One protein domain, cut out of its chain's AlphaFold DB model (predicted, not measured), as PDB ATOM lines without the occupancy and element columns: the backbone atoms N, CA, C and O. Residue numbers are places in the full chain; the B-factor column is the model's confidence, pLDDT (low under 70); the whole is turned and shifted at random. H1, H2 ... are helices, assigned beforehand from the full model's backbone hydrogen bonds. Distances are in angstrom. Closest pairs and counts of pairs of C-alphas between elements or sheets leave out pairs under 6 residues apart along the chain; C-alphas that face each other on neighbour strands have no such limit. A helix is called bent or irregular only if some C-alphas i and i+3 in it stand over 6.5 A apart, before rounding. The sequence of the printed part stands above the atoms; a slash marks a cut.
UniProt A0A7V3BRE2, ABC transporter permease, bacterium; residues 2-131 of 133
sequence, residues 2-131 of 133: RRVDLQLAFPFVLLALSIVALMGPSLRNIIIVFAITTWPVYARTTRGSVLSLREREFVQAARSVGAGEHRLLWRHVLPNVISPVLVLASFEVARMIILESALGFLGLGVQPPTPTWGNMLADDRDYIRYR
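AT A GLANCE: This is residues 2 to 131 of the 133 residues of the protein "ABC transporter permease" of bacterium (UniProt A0A7V3BRE2). What does the model look like at first sight? It is a long rod built on H5, a long kinked helix; H3b runs beside part of it the opposite way, and H4 packs on it near one end of the rod. At the other end H6 carries on the same way as H5, with residues 126 to 131 sticking out, while H1 packs on H3b, and H2 makes a hairpin with H3a. What is it made of, and how large is it? The printed part has 130 residues with six named helices, H1 to H6 in order, and no named strand: the class is all helix. It is loose, with a radius of gyration of the C-alphas of 20.5 A, and spans 73 by 27 by 21 A.

IN THESE COORDINATES: Where do the first helices lie? H1 is residues 2 to 8, 9.8 A long, from C-alpha 2 at (374.867, 466.449, 416.732), and H2 is residues 12 to 23, 16.4 A. Is H3 straight? Residues 27 to 54 were assigned as one helix by hydrogen bonds, but H3 is bent, with C-alphas 37 and 40 7.3 A apart; its arms are H3a, residues 27 to 37, 15.2 A, and H3b, residues 40 to 54, 20.8 A. What follows? H4 is residues 57 to 64, 10.4 A; H5 is residues 69 to 105, 47.8 A, with a kink of 50 degrees near residue 79, and is only just irregular, C-alphas 75 and 78 being 6.8 A apart. H6, residues 117 to 130, 20.7 A, ends at C-alpha 130 at (377.685, 456.939, 366.219).

HOW THE PARTS SIT: What touches H5? H3b touches its residues 77 to 88 at a shallow tilt of 23 degrees, opposite ways, closest at the C-alphas of Ser 49 and Val 81, 5.9 A. H4 touches its residues 72 to 77, closest at C-alphas 59 and 76, 6.8 A; residues 117 to 122 of H6 touch its residues 100 to 105, closest at C-alphas 101 and 118, 3.5 A. Where are H1 and H2? H1 touches residues 40 to 44 of H3b, closest at C-alphas 4 and 40, 5.0 A, and is apart from H5. H2 touches H3a at a steep tilt of 40 degrees, opposite ways, closest at C-alphas 16 and 33, 6.2 A. How do the backbones run? In H1, H2, H3a, H3b and H4 every O i to N i+4 pair is within hydrogen-bond range; in H5 28 of 33 are, in H6 8 of 10.

THE WHOLE: How far does it reach? The two C-alphas farthest apart, those of Val 65 and Arg 131, are 74.1 A apart. Is there a cut or a long link? The printed part has no cut; the link from H5 to H6 is long, with 11 residues. Where is confidence low? Residues 130 to 131 have pLDDT under 70.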
ATOM      1  N   ARG A   2     376.054 467.265 417.092       90.12
ATOM      2  CA  ARG A   2     374.867 466.449 416.732       90.12
ATOM      3  C   ARG A   2     374.211 466.731 415.362       90.12
ATOM      4  O   ARG A   2     373.919 465.787 414.648       90.12
ATOM      5  N   ARG A   3     374.011 467.999 414.963       91.19
ATOM      6  CA  ARG A   3     373.467 468.350 413.625       91.19
ATOM      7  C   ARG A   3     374.417 467.988 412.470       91.19
ATOM      8  O   ARG A   3     373.971 467.489 411.448       91.19
ATOM      9  N   VAL A   4     375.715 468.226 412.662       91.94
ATOM     10  CA  VAL A   4     376.797 467.833 411.737       91.94
ATOM     11  C   VAL A   4     376.820 466.311 411.605       91.94
ATOM     12  O   VAL A   4     376.860 465.795 410.496       91.94
ATOM     13  N   ASP A   5     376.741 465.595 412.727       90.31
ATOM     14  CA  ASP A   5     376.794 464.132 412.754       90.31
ATOM     15  C   ASP A   5     375.539 463.509 412.120       90.31
ATOM     16  O   ASP A   5     375.657 462.561 411.351       90.31
ATOM     17  N   LEU A   6     374.359 464.095 412.358       91.81
ATOM     18  CA  LEU A   6     373.111 463.701 411.699       91.81
ATOM     19  C   LEU A   6     373.207 463.843 410.178       91.81
ATOM     20  O   LEU A   6     372.806 462.941 409.456       91.81
ATOM     21  N   GLN A   7     373.745 464.958 409.681       89.50
ATOM     22  CA  GLN A   7     373.873 465.168 408.243       89.50
ATOM     23  C   GLN A   7     374.891 464.217 407.605       89.50
ATOM     24  O   GLN A   7     374.645 463.688 406.528       89.50
ATOM     25  N   LEU A   8     376.021 463.977 408.273       87.81
ATOM     26  CA  LEU A   8     377.056 463.065 407.781       87.81
ATOM     27  C   LEU A   8     376.621 461.593 407.779       87.81
ATOM     28  O   LEU A   8     377.280 460.780 407.138       87.81
ATOM     29  N   ALA A   9     375.525 461.250 408.462       90.44
ATOM     30  CA  ALA A   9     374.917 459.925 408.377       90.44
ATOM     31  C   ALA A   9     374.232 459.670 407.020       90.44
ATOM     32  O   ALA A   9     374.026 458.516 406.651       90.44
ATOM     33  N   PHE A  10     373.891 460.723 406.265       88.06
ATOM     34  CA  PHE A  10     373.277 460.587 404.946       88.06
ATOM     35  C   PHE A  10     374.335 460.424 403.845       88.06
ATOM     36  O   PHE A  10     375.299 461.197 403.794       88.06
ATOM     37  N   PRO A  11     374.150 459.483 402.900       87.56
ATOM     38  CA  PRO A  11     375.021 459.371 401.738       87.56
ATOM     39  C   PRO A  11     374.954 460.639 400.880       87.56
ATOM     40  O   PRO A  11     373.903 460.982 400.335       87.56
ATOM     41  N   PHE A  12     376.097 461.315 400.733       84.62
ATOM     42  CA  PHE A  12     376.200 462.606 400.046       84.62
ATOM     43  C   PHE A  12     375.572 462.590 398.645       84.62
ATOM     44  O   PHE A  12     374.775 463.463 398.317       84.62
ATOM     45  N   VAL A  13     375.923 461.592 397.825       85.19
ATOM     46  CA  VAL A  13     375.492 461.525 396.419       85.19
ATOM     47  C   VAL A  13     373.978 461.357 396.328       85.19
ATOM     48  O   VAL A  13     373.337 462.046 395.543       85.19
ATOM     49  N   LEU A  14     373.394 460.504 397.177       89.69
ATOM     50  CA  LEU A  14     371.946 460.294 397.215       89.69
ATOM     51  C   LEU A  14     371.216 461.564 397.643       89.69
ATOM     52  O   LEU A  14     370.205 461.919 397.045       89.69
ATOM     53  N   LEU A  15     371.745 462.267 398.645       87.75
ATOM     54  CA  LEU A  15     371.179 463.529 399.103       87.75
ATOM     55  C   LEU A  15     371.236 464.594 397.999       87.75
ATOM     56  O   LEU A  15     370.231 465.251 397.735       87.75
ATOM     57  N   ALA A  16     372.376 464.726 397.316       85.88
ATOM     58  CA  ALA A  16     372.540 465.674 396.220       85.88
ATOM     59  C   ALA A  16     371.595 465.367 395.048       85.88
ATOM     60  O   ALA A  16     370.874 466.257 394.605       85.88
ATOM     61  N   LEU A  17     371.533 464.105 394.606       87.88
ATOM     62  CA  LEU A  17     370.615 463.655 393.554       87.88
ATOM     63  C   LEU A  17     369.156 463.931 393.919       87.88
ATOM     64  O   LEU A  17     368.416 464.476 393.106       87.88
ATOM     65  N   SER A  18     368.754 463.604 395.149       87.94
ATOM     66  CA  SER A  18     367.376 463.793 395.613       87.94
ATOM     67  C   SER A  18     366.977 465.267 395.606       87.94
ATOM     68  O   SER A  18     365.903 465.616 395.125       87.94
ATOM     69  N   ILE A  19     367.843 466.154 396.109       86.56
ATOM     70  CA  ILE A  19     367.534 467.588 396.165       86.56
ATOM     71  C   ILE A  19     367.512 468.194 394.759       86.56
ATOM     72  O   ILE A  19     366.602 468.956 394.441       86.56
ATOM     73  N   VAL A  20     368.472 467.843 393.899       87.25
ATOM     74  CA  VAL A  20     368.510 468.343 392.516       87.25
ATOM     75  C   VAL A  20     367.303 467.849 391.717       87.25
ATOM     76  O   VAL A  20     366.700 468.638 390.994       87.25
ATOM     77  N   ALA A  21     366.887 466.592 391.897       85.31
ATOM     78  CA  ALA A  21     365.691 466.053 391.253       85.31
ATOM     79  C   ALA A  21     364.409 466.804 391.661       85.31
ATOM     80  O   ALA A  21     363.520 466.985 390.834       85.31
ATOM     81  N   LEU A  22     364.321 467.276 392.909       89.38
ATOM     82  CA  LEU A  22     363.174 468.047 393.406       89.38
ATOM     83  C   LEU A  22     363.210 469.523 392.984       89.38
ATOM     84  O   LEU A  22     362.176 470.097 392.660       89.38
ATOM     85  N   MET A  23     364.384 470.159 393.021       88.81
ATOM     86  CA  MET A  23     364.541 471.593 392.732       88.81
ATOM     87  C   MET A  23     364.697 471.902 391.237       88.81
ATOM     88  O   MET A  23     364.618 473.066 390.837       88.81
ATOM     89  N   GLY A  24     364.957 470.877 390.427       87.00
ATOM     90  CA  GLY A  24     365.304 470.997 389.021       87.00
ATOM     91  C   GLY A  24     366.781 471.359 388.792       87.00
ATOM     92  O   GLY A  24     367.443 471.943 389.666       87.00
ATOM     93  N   PRO A  25     367.311 471.041 387.600       84.62
ATOM     94  CA  PRO A  25     368.701 471.301 387.251       84.62
ATOM     95  C   PRO A  25     368.961 472.805 387.073       84.62
ATOM     96  O   PRO A  25     368.403 473.455 386.191       84.62
ATOM     97  N   SER A  26     369.818 473.388 387.914       88.38
ATOM     98  CA  SER A  26     370.345 474.745 387.719       88.38
ATOM     99  C   SER A  26     371.669 474.937 388.458       88.38
ATOM    100  O   SER A  26     371.884 474.346 389.518       88.38
ATOM    101  N   LEU A  27     372.533 475.823 387.946       89.94
ATOM    102  CA  LEU A  27     373.799 476.173 388.605       89.94
ATOM    103  C   LEU A  27     373.574 476.639 390.047       89.94
ATOM    104  O   LEU A  27     374.264 476.201 390.965       89.94
ATOM    105  N   ARG A  28     372.559 477.484 390.265       91.56
ATOM    106  CA  ARG A  28     372.224 477.988 391.600       91.56
ATOM    107  C   ARG A  28     371.825 476.857 392.546       91.56
ATOM    108  O   ARG A  28     372.290 476.838 393.682       91.56
ATOM    109  N   ASN A  29     370.991 475.922 392.090       90.88
ATOM    110  CA  ASN A  29     370.553 474.798 392.919       90.88
ATOM    111  C   ASN A  29     371.733 473.890 393.272       90.88
ATOM    112  O   ASN A  29     371.881 473.534 394.436       90.88
ATOM    113  N   ILE A  30     372.615 473.587 392.314       90.69
ATOM    114  CA  ILE A  30     373.816 472.772 392.556       90.69
ATOM    115  C   ILE A  30     374.736 473.443 393.583       90.69
ATOM    116  O   ILE A  30     375.152 472.793 394.539       90.69
ATOM    117  N   ILE A  31     374.991 474.752 393.453       92.19
ATOM    118  CA  ILE A  31     375.797 475.511 394.425       92.19
ATOM    119  C   ILE A  31     375.183 475.430 395.827       92.19
ATOM    120  O   ILE A  31     375.891 475.151 396.794       92.19
ATOM    121  N   ILE A  32     373.869 475.650 395.948       92.88
ATOM    122  CA  ILE A  32     373.161 475.587 397.234       92.88
ATOM    123  C   ILE A  32     373.262 474.182 397.834       92.88
ATOM    124  O   ILE A  32     373.590 474.039 399.012       92.88
ATOM    125  N   VAL A  33     373.024 473.147 397.025       91.69
ATOM    126  CA  VAL A  33     373.126 471.747 397.447       91.69
ATOM    127  C   VAL A  33     374.530 471.452 397.944       91.69
ATOM    128  O   VAL A  33     374.681 470.962 399.060       91.69
ATOM    129  N   PHE A  34     375.568 471.791 397.184       92.56
ATOM    130  CA  PHE A  34     376.955 471.555 397.580       92.56
ATOM    131  C   PHE A  34     377.326 472.324 398.851       92.56
ATOM    132  O   PHE A  34     377.919 471.741 399.757       92.56
ATOM    133  N   ALA A  35     376.911 473.583 398.995       92.88
ATOM    134  CA  ALA A  35     377.156 474.362 400.209       92.88
ATOM    135  C   ALA A  35     376.493 473.727 401.449       92.88
ATOM    136  O   ALA A  35     377.147 473.502 402.472       92.88
ATOM    137  N   ILE A  36     375.207 473.373 401.346       91.69
ATOM    138  CA  ILE A  36     374.441 472.757 402.439       91.69
ATOM    139  C   ILE A  36     374.934 471.345 402.742       91.69
ATOM    140  O   ILE A  36     374.808 470.891 403.870       91.69
ATOM    141  N   THR A  37     375.511 470.629 401.788       90.00
ATOM    142  CA  THR A  37     375.968 469.253 402.018       90.00
ATOM    143  C   THR A  37     377.408 469.178 402.530       90.00
ATOM    144  O   THR A  37     377.719 468.267 403.297       90.00
ATOM    145  N   THR A  38     378.266 470.150 402.196       92.06
ATOM    146  CA  THR A  38     379.701 470.141 402.553       92.06
ATOM    147  C   THR A  38     380.058 470.930 403.815       92.06
ATOM    148  O   THR A  38     381.084 470.635 404.437       92.06
ATOM    149  N   TRP A  39     379.208 471.858 404.285       94.81
ATOM    150  CA  TRP A  39     379.480 472.632 405.512       94.81
ATOM    151  C   TRP A  39     379.861 471.804 406.760       94.81
ATOM    152  O   TRP A  39     380.666 472.314 407.546       94.81
ATOM    153  N   PRO A  40     379.378 470.556 406.993       94.94
ATOM    154  CA  PRO A  40     379.749 469.799 408.188       94.94
ATOM    155  C   PRO A  40     381.254 469.516 408.256       94.94
ATOM    156  O   PRO A  40     381.831 469.522 409.345       94.94
ATOM    157  N   VAL A  41     381.896 469.301 407.101       93.69
ATOM    158  CA  VAL A  41     383.336 469.025 407.004       93.69
ATOM    159  C   VAL A  41     384.124 470.264 407.427       93.69
ATOM    160  O   VAL A  41     384.952 470.190 408.335       93.69
ATOM    161  N   TYR A  42     383.781 471.430 406.874       95.69
ATOM    162  CA  TYR A  42     384.376 472.711 407.261       95.69
ATOM    163  C   TYR A  42     384.146 473.038 408.739       95.69
ATOM    164  O   TYR A  42     385.078 473.451 409.430       95.69
ATOM    165  N   ALA A  43     382.932 472.816 409.250       96.38
ATOM    166  CA  ALA A  43     382.589 473.073 410.645       96.38
ATOM    167  C   ALA A  43     383.402 472.192 411.604       96.38
ATOM    168  O   ALA A  43     383.893 472.672 412.630       96.38
ATOM    169  N   ARG A  44     383.575 470.908 411.268       95.25
ATOM    170  CA  ARG A  44     384.366 469.962 412.064       95.25
ATOM    171  C   ARG A  44     385.841 470.348 412.084       95.25
ATOM    172  O   ARG A  44     386.405 470.450 413.173       95.25
ATOM    173  N   THR A  45     386.426 470.618 410.920       96.25
ATOM    174  CA  THR A  45     387.835 471.019 410.794       96.25
ATOM    175  C   THR A  45     388.100 472.338 411.514       96.25
ATOM    176  O   THR A  45     388.972 472.402 412.374       96.25
ATOM    177  N   THR A  46     387.281 473.360 411.260       97.00
ATOM    178  CA  THR A  46     387.377 474.670 411.924       97.00
ATOM    179  C   THR A  46     387.295 474.523 413.439       97.00
ATOM    180  O   THR A  46     388.152 475.039 414.152       97.00
ATOM    181  N   ARG A  47     386.309 473.778 413.961       96.25
ATOM    182  CA  ARG A  47     386.166 473.583 415.409       96.25
ATOM    183  C   ARG A  47     387.368 472.857 416.010       96.25
ATOM    184  O   ARG A  47     387.803 473.240 417.092       96.25
ATOM    185  N   GLY A  48     387.888 471.829 415.339       96.12
ATOM    186  CA  GLY A  48     389.093 471.119 415.775       96.12
ATOM    187  C   GLY A  48     390.296 472.059 415.875       96.12
ATOM    188  O   GLY A  48     390.930 472.136 416.927       96.12
ATOM    189  N   SER A  49     390.537 472.847 414.825       96.69
ATOM    190  CA  SER A  49     391.618 473.836 414.784       96.69
ATOM    191  C   SER A  49     391.468 474.904 415.865       96.69
ATOM    192  O   SER A  49     392.429 475.205 416.564       96.69
ATOM    193  N   VAL A  50     390.260 475.446 416.061       96.62
ATOM    194  CA  VAL A  50     389.986 476.448 417.105       96.62
ATOM    195  C   VAL A  50     390.239 475.879 418.500       96.62
ATOM    196  O   VAL A  50     390.886 476.540 419.306       96.62
ATOM    197  N   LEU A  51     389.761 474.665 418.795       96.00
ATOM    198  CA  LEU A  51     389.981 474.027 420.097       96.00
ATOM    199  C   LEU A  51     391.471 473.799 420.370       96.00
ATOM    200  O   LEU A  51     391.926 474.076 421.472       96.00
ATOM    201  N   SER A  52     392.229 473.357 419.363       95.88
ATOM    202  CA  SER A  52     393.680 473.186 419.484       95.88
ATOM    203  C   SER A  52     394.407 474.520 419.684       95.88
ATOM    204  O   SER A  52     395.287 474.621 420.535       95.88
ATOM    205  N   LEU A  53     394.026 475.563 418.939       95.88
ATOM    206  CA  LEU A  53     394.635 476.891 419.044       95.88
ATOM    207  C   LEU A  53     394.327 477.573 420.374       95.88
ATOM    208  O   LEU A  53     395.184 478.282 420.893       95.88
ATOM    209  N   ARG A  54     393.134 477.356 420.942       93.25
ATOM    210  CA  ARG A  54     392.726 477.977 422.210       93.25
ATOM    211  C   ARG A  54     393.679 477.654 423.361       93.25
ATOM    212  O   ARG A  54     393.869 478.489 424.237       93.25
ATOM    213  N   GLU A  55     394.278 476.467 423.329       94.00
ATOM    214  CA  GLU A  55     395.192 475.972 424.360       94.00
ATOM    215  C   GLU A  55     396.671 476.315 424.074       94.00
ATOM    216  O   GLU A  55     397.559 475.894 424.807       94.00
ATOM    217  N   ARG A  56     396.970 477.085 423.015       95.88
ATOM    218  CA  ARG A  56     398.339 477.527 422.701       95.88
ATOM    219  C   ARG A  56     398.764 478.710 423.573       95.88
ATOM    220  O   ARG A  56     397.985 479.633 423.813       95.88
ATOM    221  N   GLU A  57     400.046 478.742 423.934       95.75
ATOM    222  CA  GLU A  57     400.644 479.762 424.812       95.75
ATOM    223  C   GLU A  57     400.388 481.197 424.340       95.75
ATOM    224  O   GLU A  57     399.993 482.044 425.135       95.75
ATOM    225  N   PHE A  58     400.522 481.484 423.041       94.25
ATOM    226  CA  PHE A  58     400.292 482.838 422.518       94.25
ATOM    227  C   PHE A  58     398.832 483.301 422.667       94.25
ATOM    228  O   PHE A  58     398.576 484.495 422.823       94.25
ATOM    229  N   VAL A  59     397.867 482.375 422.636       95.44
ATOM    230  CA  VAL A  59     396.442 482.678 422.839       95.44
ATOM    231  C   VAL A  59     396.162 482.906 424.322       95.44
ATOM    232  O   VAL A  59     395.462 483.859 424.671       95.44
ATOM    233  N   GLN A  60     396.741 482.081 425.197       94.56
ATOM    234  CA  GLN A  60     396.635 482.252 426.648       94.56
ATOM    235  C   GLN A  60     397.286 483.565 427.111       94.56
ATOM    236  O   GLN A  60     396.673 484.311 427.873       94.56
ATOM    237  N   ALA A  61     398.462 483.904 426.581       94.75
ATOM    238  CA  ALA A  61     399.152 485.163 426.848       94.75
ATOM    239  C   ALA A  61     398.356 486.378 426.345       94.75
ATOM    240  O   ALA A  61     398.204 487.369 427.053       94.75
ATOM    241  N   ALA A  62     397.771 486.313 425.144       94.12
ATOM    242  CA  ALA A  62     396.911 487.392 424.664       94.12
ATOM    243  C   ALA A  62     395.697 487.608 425.590       94.12
ATOM    244  O   ALA A  62     395.319 488.751 425.859       94.12
ATOM    245  N   ARG A  63     395.108 486.518 426.101       94.25
ATOM    246  CA  ARG A  63     393.981 486.560 427.041       94.25
ATOM    247  C   ARG A  63     394.383 487.124 428.409       94.25
ATOM    248  O   ARG A  63     393.620 487.916 428.956       94.25
ATOM    249  N   SER A  64     395.561 486.782 428.941       94.88
ATOM    250  CA  SER A  64     396.034 487.285 430.245       94.88
ATOM    251  C   SER A  64     396.305 488.793 430.245       94.88
ATOM    252  O   SER A  64     396.099 489.451 431.259       94.88
ATOM    253  N   VAL A  65     396.660 489.364 429.089       95.25
ATOM    254  CA  VAL A  65     396.823 490.819 428.882       95.25
ATOM    255  C   VAL A  65     395.490 491.493 428.482       95.25
ATOM    256  O   VAL A  65     395.458 492.587 427.921       95.25
ATOM    257  N   GLY A  66     394.348 490.840 428.728       94.50
ATOM    258  CA  GLY A  66     393.017 491.427 428.548       94.50
ATOM    259  C   GLY A  66     392.531 491.522 427.096       94.50
ATOM    260  O   GLY A  66     391.712 492.385 426.780       94.50
ATOM    261  N   ALA A  67     393.013 490.675 426.176       94.44
ATOM    262  CA  ALA A  67     392.422 490.611 424.838       94.44
ATOM    263  C   ALA A  67     390.960 490.141 424.907       94.44
ATOM    264  O   ALA A  67     390.684 489.004 425.284       94.44
ATOM    265  N   GLY A  68     390.030 490.998 424.476       94.50
ATOM    266  CA  GLY A  68     388.630 490.610 424.295       94.50
ATOM    267  C   GLY A  68     388.454 489.543 423.208       94.50
ATOM    268  O   GLY A  68     389.275 489.432 422.293       94.50
ATOM    269  N   GLU A  69     387.349 488.795 423.273       93.56
ATOM    270  CA  GLU A  69     387.054 487.659 422.380       93.56
ATOM    271  C   GLU A  69     387.147 488.026 420.891       93.56
ATOM    272  O   GLU A  69     387.744 487.291 420.110       93.56
ATOM    273  N   HIS A  70     386.651 489.201 420.486       95.88
ATOM    274  CA  HIS A  70     386.755 489.652 419.094       95.88
ATOM    275  C   HIS A  70     388.207 489.888 418.659       95.88
ATOM    276  O   HIS A  70     388.605 489.451 417.579       95.88
ATOM    277  N   ARG A  71     389.024 490.536 419.503       95.06
ATOM    278  CA  ARG A  71     390.448 490.764 419.210       95.06
ATOM    279  C   ARG A  71     391.190 489.433 419.116       95.06
ATOM    280  O   ARG A  71     392.000 489.253 418.212       95.06
ATOM    281  N   LEU A  72     390.885 488.503 420.020       95.38
ATOM    282  CA  LEU A  72     391.461 487.163 420.028       95.38
ATOM    283  C   LEU A  72     391.097 486.391 418.753       95.38
ATOM    284  O   LEU A  72     391.974 485.842 418.085       95.38
ATOM    285  N   LEU A  73     389.815 486.409 418.383       95.06
ATOM    286  CA  LEU A  73     389.297 485.708 417.217       95.06
ATOM    287  C   LEU A  73     389.944 486.211 415.924       95.06
ATOM    288  O   LEU A  73     390.535 485.418 415.199       95.06
ATOM    289  N   TRP A  74     389.877 487.514 415.646       96.50
ATOM    290  CA  TRP A  74     390.319 488.067 414.361       96.50
ATOM    291  C   TRP A  74     391.839 488.151 414.217       96.50
ATOM    292  O   TRP A  74     392.350 487.985 413.113       96.50
ATOM    293  N   ARG A  75     392.578 488.392 415.308       94.69
ATOM    294  CA  ARG A  75     394.036 488.596 415.249       94.69
ATOM    295  C   ARG A  75     394.845 487.327 415.492       94.69
ATOM    296  O   ARG A  75     395.946 487.216 414.965       94.69
ATOM    297  N   HIS A  76     394.330 486.391 416.288       94.69
ATOM    298  CA  HIS A  76     395.100 485.222 416.723       94.69
ATOM    299  C   HIS A  76     394.506 483.899 416.238       94.69
ATOM    300  O   HIS A  76     395.258 483.023 415.822       94.69
ATOM    301  N   VAL A  77     393.182 483.735 416.247       96.06
ATOM    302  CA  VAL A  77     392.558 482.449 415.895       96.06
ATOM    303  C   VAL A  77     392.322 482.328 414.389       96.06
ATOM    304  O   VAL A  77     392.835 481.404 413.764       96.06
ATOM    305  N   LEU A  78     391.584 483.260 413.784       95.94
ATOM    306  CA  LEU A  78     391.163 483.185 412.384       95.94
ATOM    307  C   LEU A  78     392.340 483.064 411.397       95.94
ATOM    308  O   LEU A  78     392.276 482.170 410.551       95.94
ATOM    309  N   PRO A  79     393.434 483.849 411.516       95.44
ATOM    310  CA  PRO A  79     394.574 483.724 410.606       95.44
ATOM    311  C   PRO A  79     395.246 482.347 410.663       95.44
ATOM    312  O   PRO A  79     395.789 481.886 409.666       95.44
ATOM    313  N   ASN A  80     395.179 481.658 411.807       96.19
ATOM    314  CA  ASN A  80     395.747 480.318 411.966       96.19
ATOM    315  C   ASN A  80     394.788 479.213 411.495       96.19
ATOM    316  O   ASN A  80     395.225 478.195 410.966       96.19
ATOM    317  N   VAL A  81     393.474 479.405 411.651       97.00
ATOM    318  CA  VAL A  81     392.463 478.430 411.205       97.00
ATOM    319  C   VAL A  81     392.263 478.456 409.688       97.00
ATOM    320  O   VAL A  81     391.862 477.446 409.114       97.00
ATOM    321  N   ILE A  82     392.570 479.570 409.014       96.94
ATOM    322  CA  ILE A  82     392.362 479.684 407.565       96.94
ATOM    323  C   ILE A  82     393.231 478.700 406.771       96.94
ATOM    324  O   ILE A  82     392.777 478.165 405.767       96.94
ATOM    325  N   SER A  83     394.443 478.397 407.247       96.50
ATOM    326  CA  SER A  83     395.374 477.492 406.566       96.50
ATOM    327  C   SER A  83     394.792 476.081 406.365       96.50
ATOM    328  O   SER A  83     394.642 475.672 405.210       96.50
ATOM    329  N   PRO A  84     394.360 475.348 407.413       96.31
ATOM    330  CA  PRO A  84     393.733 474.040 407.217       96.31
ATOM    331  C   PRO A  84     392.402 474.118 406.453       96.31
ATOM    332  O   PRO A  84     392.045 473.171 405.754       96.31
ATOM    333  N   VAL A  85     391.669 475.234 406.546       97.06
ATOM    334  CA  VAL A  85     390.427 475.442 405.781       97.06
ATOM    335  C   VAL A  85     390.702 475.575 404.279       97.06
ATOM    336  O   VAL A  85     389.973 474.986 403.488       97.06
ATOM    337  N   LEU A  86     391.754 476.290 403.873       97.31
ATOM    338  CA  LEU A  86     392.140 476.446 402.464       97.31
ATOM    339  C   LEU A  86     392.654 475.140 401.854       97.31
ATOM    340  O   LEU A  86     392.332 474.816 400.708       97.31
ATOM    341  N   VAL A  87     393.412 474.361 402.630       97.38
ATOM    342  CA  VAL A  87     393.832 473.014 402.225       97.38
ATOM    343  C   VAL A  87     392.601 472.145 401.978       97.38
ATOM    344  O   VAL A  87     392.466 471.567 400.902       97.38
ATOM    345  N   LEU A  88     391.659 472.114 402.928       97.06
ATOM    346  CA  LEU A  88     390.400 471.385 402.771       97.06
ATOM    347  C   LEU A  88     389.606 471.859 401.546       97.06
ATOM    348  O   LEU A  88     389.117 471.029 400.783       97.06
ATOM    349  N   ALA A  89     389.505 473.173 401.337       96.69
ATOM    350  CA  ALA A  89     388.786 473.741 400.202       96.69
ATOM    351  C   ALA A  89     389.354 473.261 398.863       96.69
ATOM    352  O   ALA A  89     388.593 472.963 397.949       96.69
ATOM    353  N   SER A  90     390.675 473.107 398.766       96.88
ATOM    354  CA  SER A  90     391.326 472.616 397.548       96.88
ATOM    355  C   SER A  90     390.899 471.182 397.204       96.88
ATOM    356  O   SER A  90     390.580 470.887 396.053       96.88
ATOM    357  N   PHE A  91     390.820 470.299 398.207       96.19
ATOM    358  CA  PHE A  91     390.315 468.933 398.022       96.19
ATOM    359  C   PHE A  91     388.822 468.905 397.686       96.19
ATOM    360  O   PHE A  91     388.390 468.147 396.815       96.19
ATOM    361  N   GLU A  92     388.027 469.741 398.353       94.62
ATOM    362  CA  GLU A  92     386.586 469.803 398.113       94.62
ATOM    363  C   GLU A  92     386.255 470.368 396.725       94.62
ATOM    364  O   GLU A  92     385.315 469.886 396.106       94.62
ATOM    365  N   VAL A  93     387.054 471.287 396.170       94.88
ATOM    366  CA  VAL A  93     386.895 471.741 394.774       94.88
ATOM    367  C   VAL A  93     387.048 470.574 393.797       94.88
ATOM    368  O   VAL A  93     386.171 470.361 392.961       94.88
ATOM    369  N   ALA A  94     388.110 469.772 393.927       95.06
ATOM    370  CA  ALA A  94     388.313 468.601 393.070       95.06
ATOM    371  C   ALA A  94     387.150 467.601 393.188       95.06
ATOM    372  O   ALA A  94     386.652 467.076 392.192       95.06
ATOM    373  N   ARG A  95     386.662 467.382 394.411       93.31
ATOM    374  CA  ARG A  95     385.509 466.520 394.670       93.31
ATOM    375  C   ARG A  95     384.223 467.067 394.040       93.31
ATOM    376  O   ARG A  95     383.483 466.302 393.426       93.31
ATOM    377  N   MET A  96     383.955 468.366 394.177       92.25
ATOM    378  CA  MET A  96     382.778 469.030 393.608       92.25
ATOM    379  C   MET A  96     382.765 468.957 392.082       92.25
ATOM    380  O   MET A  96     381.703 468.739 391.511       92.25
ATOM    381  N   ILE A  97     383.925 469.072 391.433       92.88
ATOM    382  CA  ILE A  97     384.064 468.894 389.983       92.88
ATOM    383  C   ILE A  97     383.601 467.498 389.553       92.88
ATOM    384  O   ILE A  97     382.804 467.373 388.626       92.88
ATOM    385  N   ILE A  98     384.067 466.444 390.234       93.12
ATOM    386  CA  ILE A  98     383.687 465.058 389.918       93.12
ATOM    387  C   ILE A  98     382.180 464.859 390.108       93.12
ATOM    388  O   ILE A  98     381.520 464.217 389.294       93.12
ATOM    389  N   LEU A  99     381.625 465.427 391.180       91.44
ATOM    390  CA  LEU A  99     380.205 465.321 391.496       91.44
ATOM    391  C   LEU A  99     379.326 466.075 390.501       91.44
ATOM    392  O   LEU A  99     378.325 465.527 390.052       91.44
ATOM    393  N   GLU A 100     379.690 467.307 390.143       91.81
ATOM    394  CA  GLU A 100     378.991 468.061 389.100       91.81
ATOM    395  C   GLU A 100     379.072 467.321 387.768       91.81
ATOM    396  O   GLU A 100     378.045 467.150 387.121       91.81
ATOM    397  N   SER A 101     380.243 466.769 387.430       92.88
ATOM    398  CA  SER A 101     380.425 465.993 386.202       92.88
ATOM    399  C   SER A 101     379.509 464.768 386.163       92.88
ATOM    400  O   SER A 101     378.879 464.499 385.145       92.88
ATOM    401  N   ALA A 102     379.375 464.054 387.286       90.88
ATOM    402  CA  ALA A 102     378.459 462.922 387.406       90.88
ATOM    403  C   ALA A 102     376.986 463.347 387.271       90.88
ATOM    404  O   ALA A 102     376.213 462.663 386.605       90.88
ATOM    405  N   LEU A 103     376.592 464.475 387.872       90.44
ATOM    406  CA  LEU A 103     375.236 465.016 387.737       90.44
ATOM    407  C   LEU A 103     374.943 465.449 386.294       90.44
ATOM    408  O   LEU A 103     373.901 465.075 385.759       90.44
ATOM    409  N   GLY A 104     375.856 466.186 385.655       90.56
ATOM    410  CA  GLY A 104     375.757 466.605 384.253       90.56
ATOM    411  C   GLY A 104     375.644 465.424 383.303       90.56
ATOM    412  O   GLY A 104     374.719 465.373 382.498       90.56
ATOM    413  N   PHE A 105     376.477 464.401 383.495       89.50
ATOM    414  CA  PHE A 105     376.414 463.169 382.709       89.50
ATOM    415  C   PHE A 105     375.063 462.435 382.818       89.50
ATOM    416  O   PHE A 105     374.609 461.801 381.863       89.50
ATOM    417  N   LEU A 106     374.395 462.536 383.973       89.06
ATOM    418  CA  LEU A 106     373.061 461.978 384.222       89.06
ATOM    419  C   LEU A 106     371.911 462.899 383.768       89.06
ATOM    420  O   LEU A 106     370.749 462.562 383.984       89.06
ATOM    421  N   GLY A 107     372.205 464.057 383.166       87.12
ATOM    422  CA  GLY A 107     371.205 465.049 382.750       87.12
ATOM    423  C   GLY A 107     370.653 465.910 383.894       87.12
ATOM    424  O   GLY A 107     369.699 466.660 383.702       87.12
ATOM    425  N   LEU A 108     371.249 465.822 385.085       87.50
ATOM    426  CA  LEU A 108     370.876 466.570 386.291       87.50
ATOM    427  C   LEU A 108     371.827 467.745 386.580       87.50
ATOM    428  O   LEU A 108     371.696 468.411 387.607       87.50
ATOM    429  N   GLY A 109     372.806 467.986 385.707       84.69
ATOM    430  CA  GLY A 109     373.763 469.086 385.829       84.69
ATOM    431  C   GLY A 109     373.186 470.439 385.423       84.69
ATOM    432  O   GLY A 109     371.983 470.610 385.220       84.69
ATOM    433  N   VAL A 110     374.063 471.433 385.316       89.00
ATOM    434  CA  VAL A 110     373.694 472.770 384.829       89.00
ATOM    435  C   VAL A 110     373.138 472.654 383.412       89.00
ATOM    436  O   VAL A 110     373.692 471.925 382.610       89.00
ATOM    437  N   GLN A 111     372.057 473.351 383.075       85.38
ATOM    438  CA  GLN A 111     371.509 473.298 381.715       85.38
ATOM    439  C   GLN A 111     372.195 474.320 380.788       85.38
ATOM    440  O   GLN A 111     372.644 475.367 381.273       85.38
ATOM    441  N   PRO A 112     372.255 474.065 379.463       84.38
ATOM    442  CA  PRO A 112     372.682 475.060 378.479       84.38
ATOM    443  C   PRO A 112     371.956 476.406 378.672       84.38
ATOM    444  O   PRO A 112     370.789 476.416 379.073       84.38
ATOM    445  N   PRO A 113     372.607 477.556 378.402       87.94
ATOM    446  CA  PRO A 113     373.828 477.741 377.607       87.94
ATOM    447  C   PRO A 113     375.147 477.689 378.395       87.94
ATOM    448  O   PRO A 113     376.208 477.878 377.807       87.94
ATOM    449  N   THR A 114     375.120 477.491 379.716       89.56
ATOM    450  CA  THR A 114     376.351 477.465 380.520       89.56
ATOM    451  C   THR A 114     377.100 476.147 380.298       89.56
ATOM    452  O   THR A 114     376.550 475.094 380.623       89.56
ATOM    453  N   PRO A 115     378.338 476.167 379.772       88.81
ATOM    454  CA  PRO A 115     379.099 474.943 379.565       88.81
ATOM    455  C   PRO A 115     379.608 474.396 380.903       88.81
ATOM    456  O   PRO A 115     380.128 475.147 381.731       88.81
ATOM    457  N   THR A 116     379.503 473.081 381.097       92.12
ATOM    458  CA  THR A 116     380.130 472.364 382.218       92.12
ATOM    459  C   THR A 116     380.801 471.092 381.726       92.12
ATOM    460  O   THR A 116     380.430 470.546 380.686       92.12
ATOM    461  N   TRP A 117     381.798 470.607 382.470       91.38
ATOM    462  CA  TRP A 117     382.527 469.391 382.095       91.38
ATOM    463  C   TRP A 117     381.619 468.157 382.084       91.38
ATOM    464  O   TRP A 117     381.799 467.289 381.233       91.38
ATOM    465  N   GLY A 118     380.603 468.102 382.954       91.69
ATOM    466  CA  GLY A 118     379.605 467.032 382.942       91.69
ATOM    467  C   GLY A 118     378.779 466.975 381.663       91.69
ATOM    468  O   GLY A 118     378.598 465.893 381.110       91.69
ATOM    469  N   ASN A 119     378.314 468.125 381.171       90.69
ATOM    470  CA  ASN A 119     377.546 468.183 379.927       90.69
ATOM    471  C   ASN A 119     378.411 467.865 378.713       90.69
ATOM    472  O   ASN A 119     377.996 467.082 377.872       90.69
ATOM    473  N   MET A 120     379.635 468.396 378.662       91.62
ATOM    474  CA  MET A 120     380.567 468.090 377.571       91.62
ATOM    475  C   MET A 120     380.836 466.581 377.482       91.62
ATOM    476  O   MET A 120     380.799 466.003 376.401       91.62
ATOM    477  N   LEU A 121     381.025 465.918 378.629       91.19
ATOM    478  CA  LEU A 121     381.175 464.464 378.686       91.19
ATOM    479  C   LEU A 121     379.898 463.721 378.255       91.19
ATOM    480  O   LEU A 121     379.978 462.640 377.668       91.19
ATOM    481  N   ALA A 122     378.722 464.266 378.577       89.56
ATOM    482  CA  ALA A 122     377.436 463.704 378.176       89.56
ATOM    483  C   ALA A 122     377.228 463.789 376.657       89.56
ATOM    484  O   ALA A 122     376.825 462.797 376.053       89.56
ATOM    485  N   ASP A 123     377.546 464.937 376.059       88.56
ATOM    486  CA  ASP A 123     377.414 465.194 374.624       88.56
ATOM    487  C   ASP A 123     378.337 464.261 373.818       88.56
ATOM    488  O   ASP A 123     377.905 463.609 372.864       88.56
ATOM    489  N   ASP A 124     379.588 464.090 374.260       87.25
ATOM    490  CA  ASP A 124     380.577 463.212 373.616       87.25
ATOM    491  C   ASP A 124     380.166 461.726 373.607       87.25
ATOM    492  O   ASP A 124     380.567 460.962 372.719       87.25
ATOM    493  N   ARG A 125     379.322 461.291 374.552       84.50
ATOM    494  CA  ARG A 125     378.791 459.916 374.586       84.50
ATOM    495  C   ARG A 125     378.022 459.576 373.310       84.50
ATOM    496  O   ARG A 125     378.134 458.453 372.807       84.50
ATOM    497  N   ASP A 126     377.253 460.524 372.786       80.62
ATOM    498  CA  ASP A 126     376.428 460.302 371.600       80.62
ATOM    499  C   ASP A 126     377.297 460.212 370.332       80.62
ATOM    500  O   ASP A 126     377.025 459.389 369.451       80.62
ATOM    501  N   TYR A 127     378.419 460.940 370.291       82.19
ATOM    502  CA  TYR A 127     379.427 460.820 369.232       82.19
ATOM    503  C   TYR A 127     380.132 459.456 369.234       82.19
ATOM    504  O   TYR A 127     380.351 458.876 368.167       82.19
ATOM    505  N   ILE A 128     380.458 458.903 370.410       81.00
ATOM    506  CA  ILE A 128     381.054 457.558 370.519       81.00
ATOM    507  C   ILE A 128     380.077 456.492 370.010       81.00
ATOM    508  O   ILE A 128     380.484 455.560 369.314       81.00
ATOM    509  N   ARG A 129     378.783 456.640 370.314       73.00
ATOM    510  CA  ARG A 129     377.745 455.705 369.868       73.00
ATOM    511  C   ARG A 129     377.594 455.682 368.344       73.00
ATOM    512  O   ARG A 129     377.363 454.617 367.785       73.00
ATOM    513  N   TYR A 130     377.770 456.824 367.680       67.19
ATOM    514  CA  TYR A 130     377.685 456.939 366.219       67.19
ATOM    515  C   TYR A 130     378.893 456.352 365.471       67.19
ATOM    516  O   TYR A 130     378.823 456.136 364.264       67.19
ATOM    517  N   ARG A 131     380.009 456.098 366.166       61.25
ATOM    518  CA  ARG A 131     381.256 455.579 365.579       61.25
ATOM    519  C   ARG A 131     381.357 454.045 365.601       61.25
ATOM    520  O   ARG A 131     382.413 453.506 365.275       61.25
TER     521      ARG A 131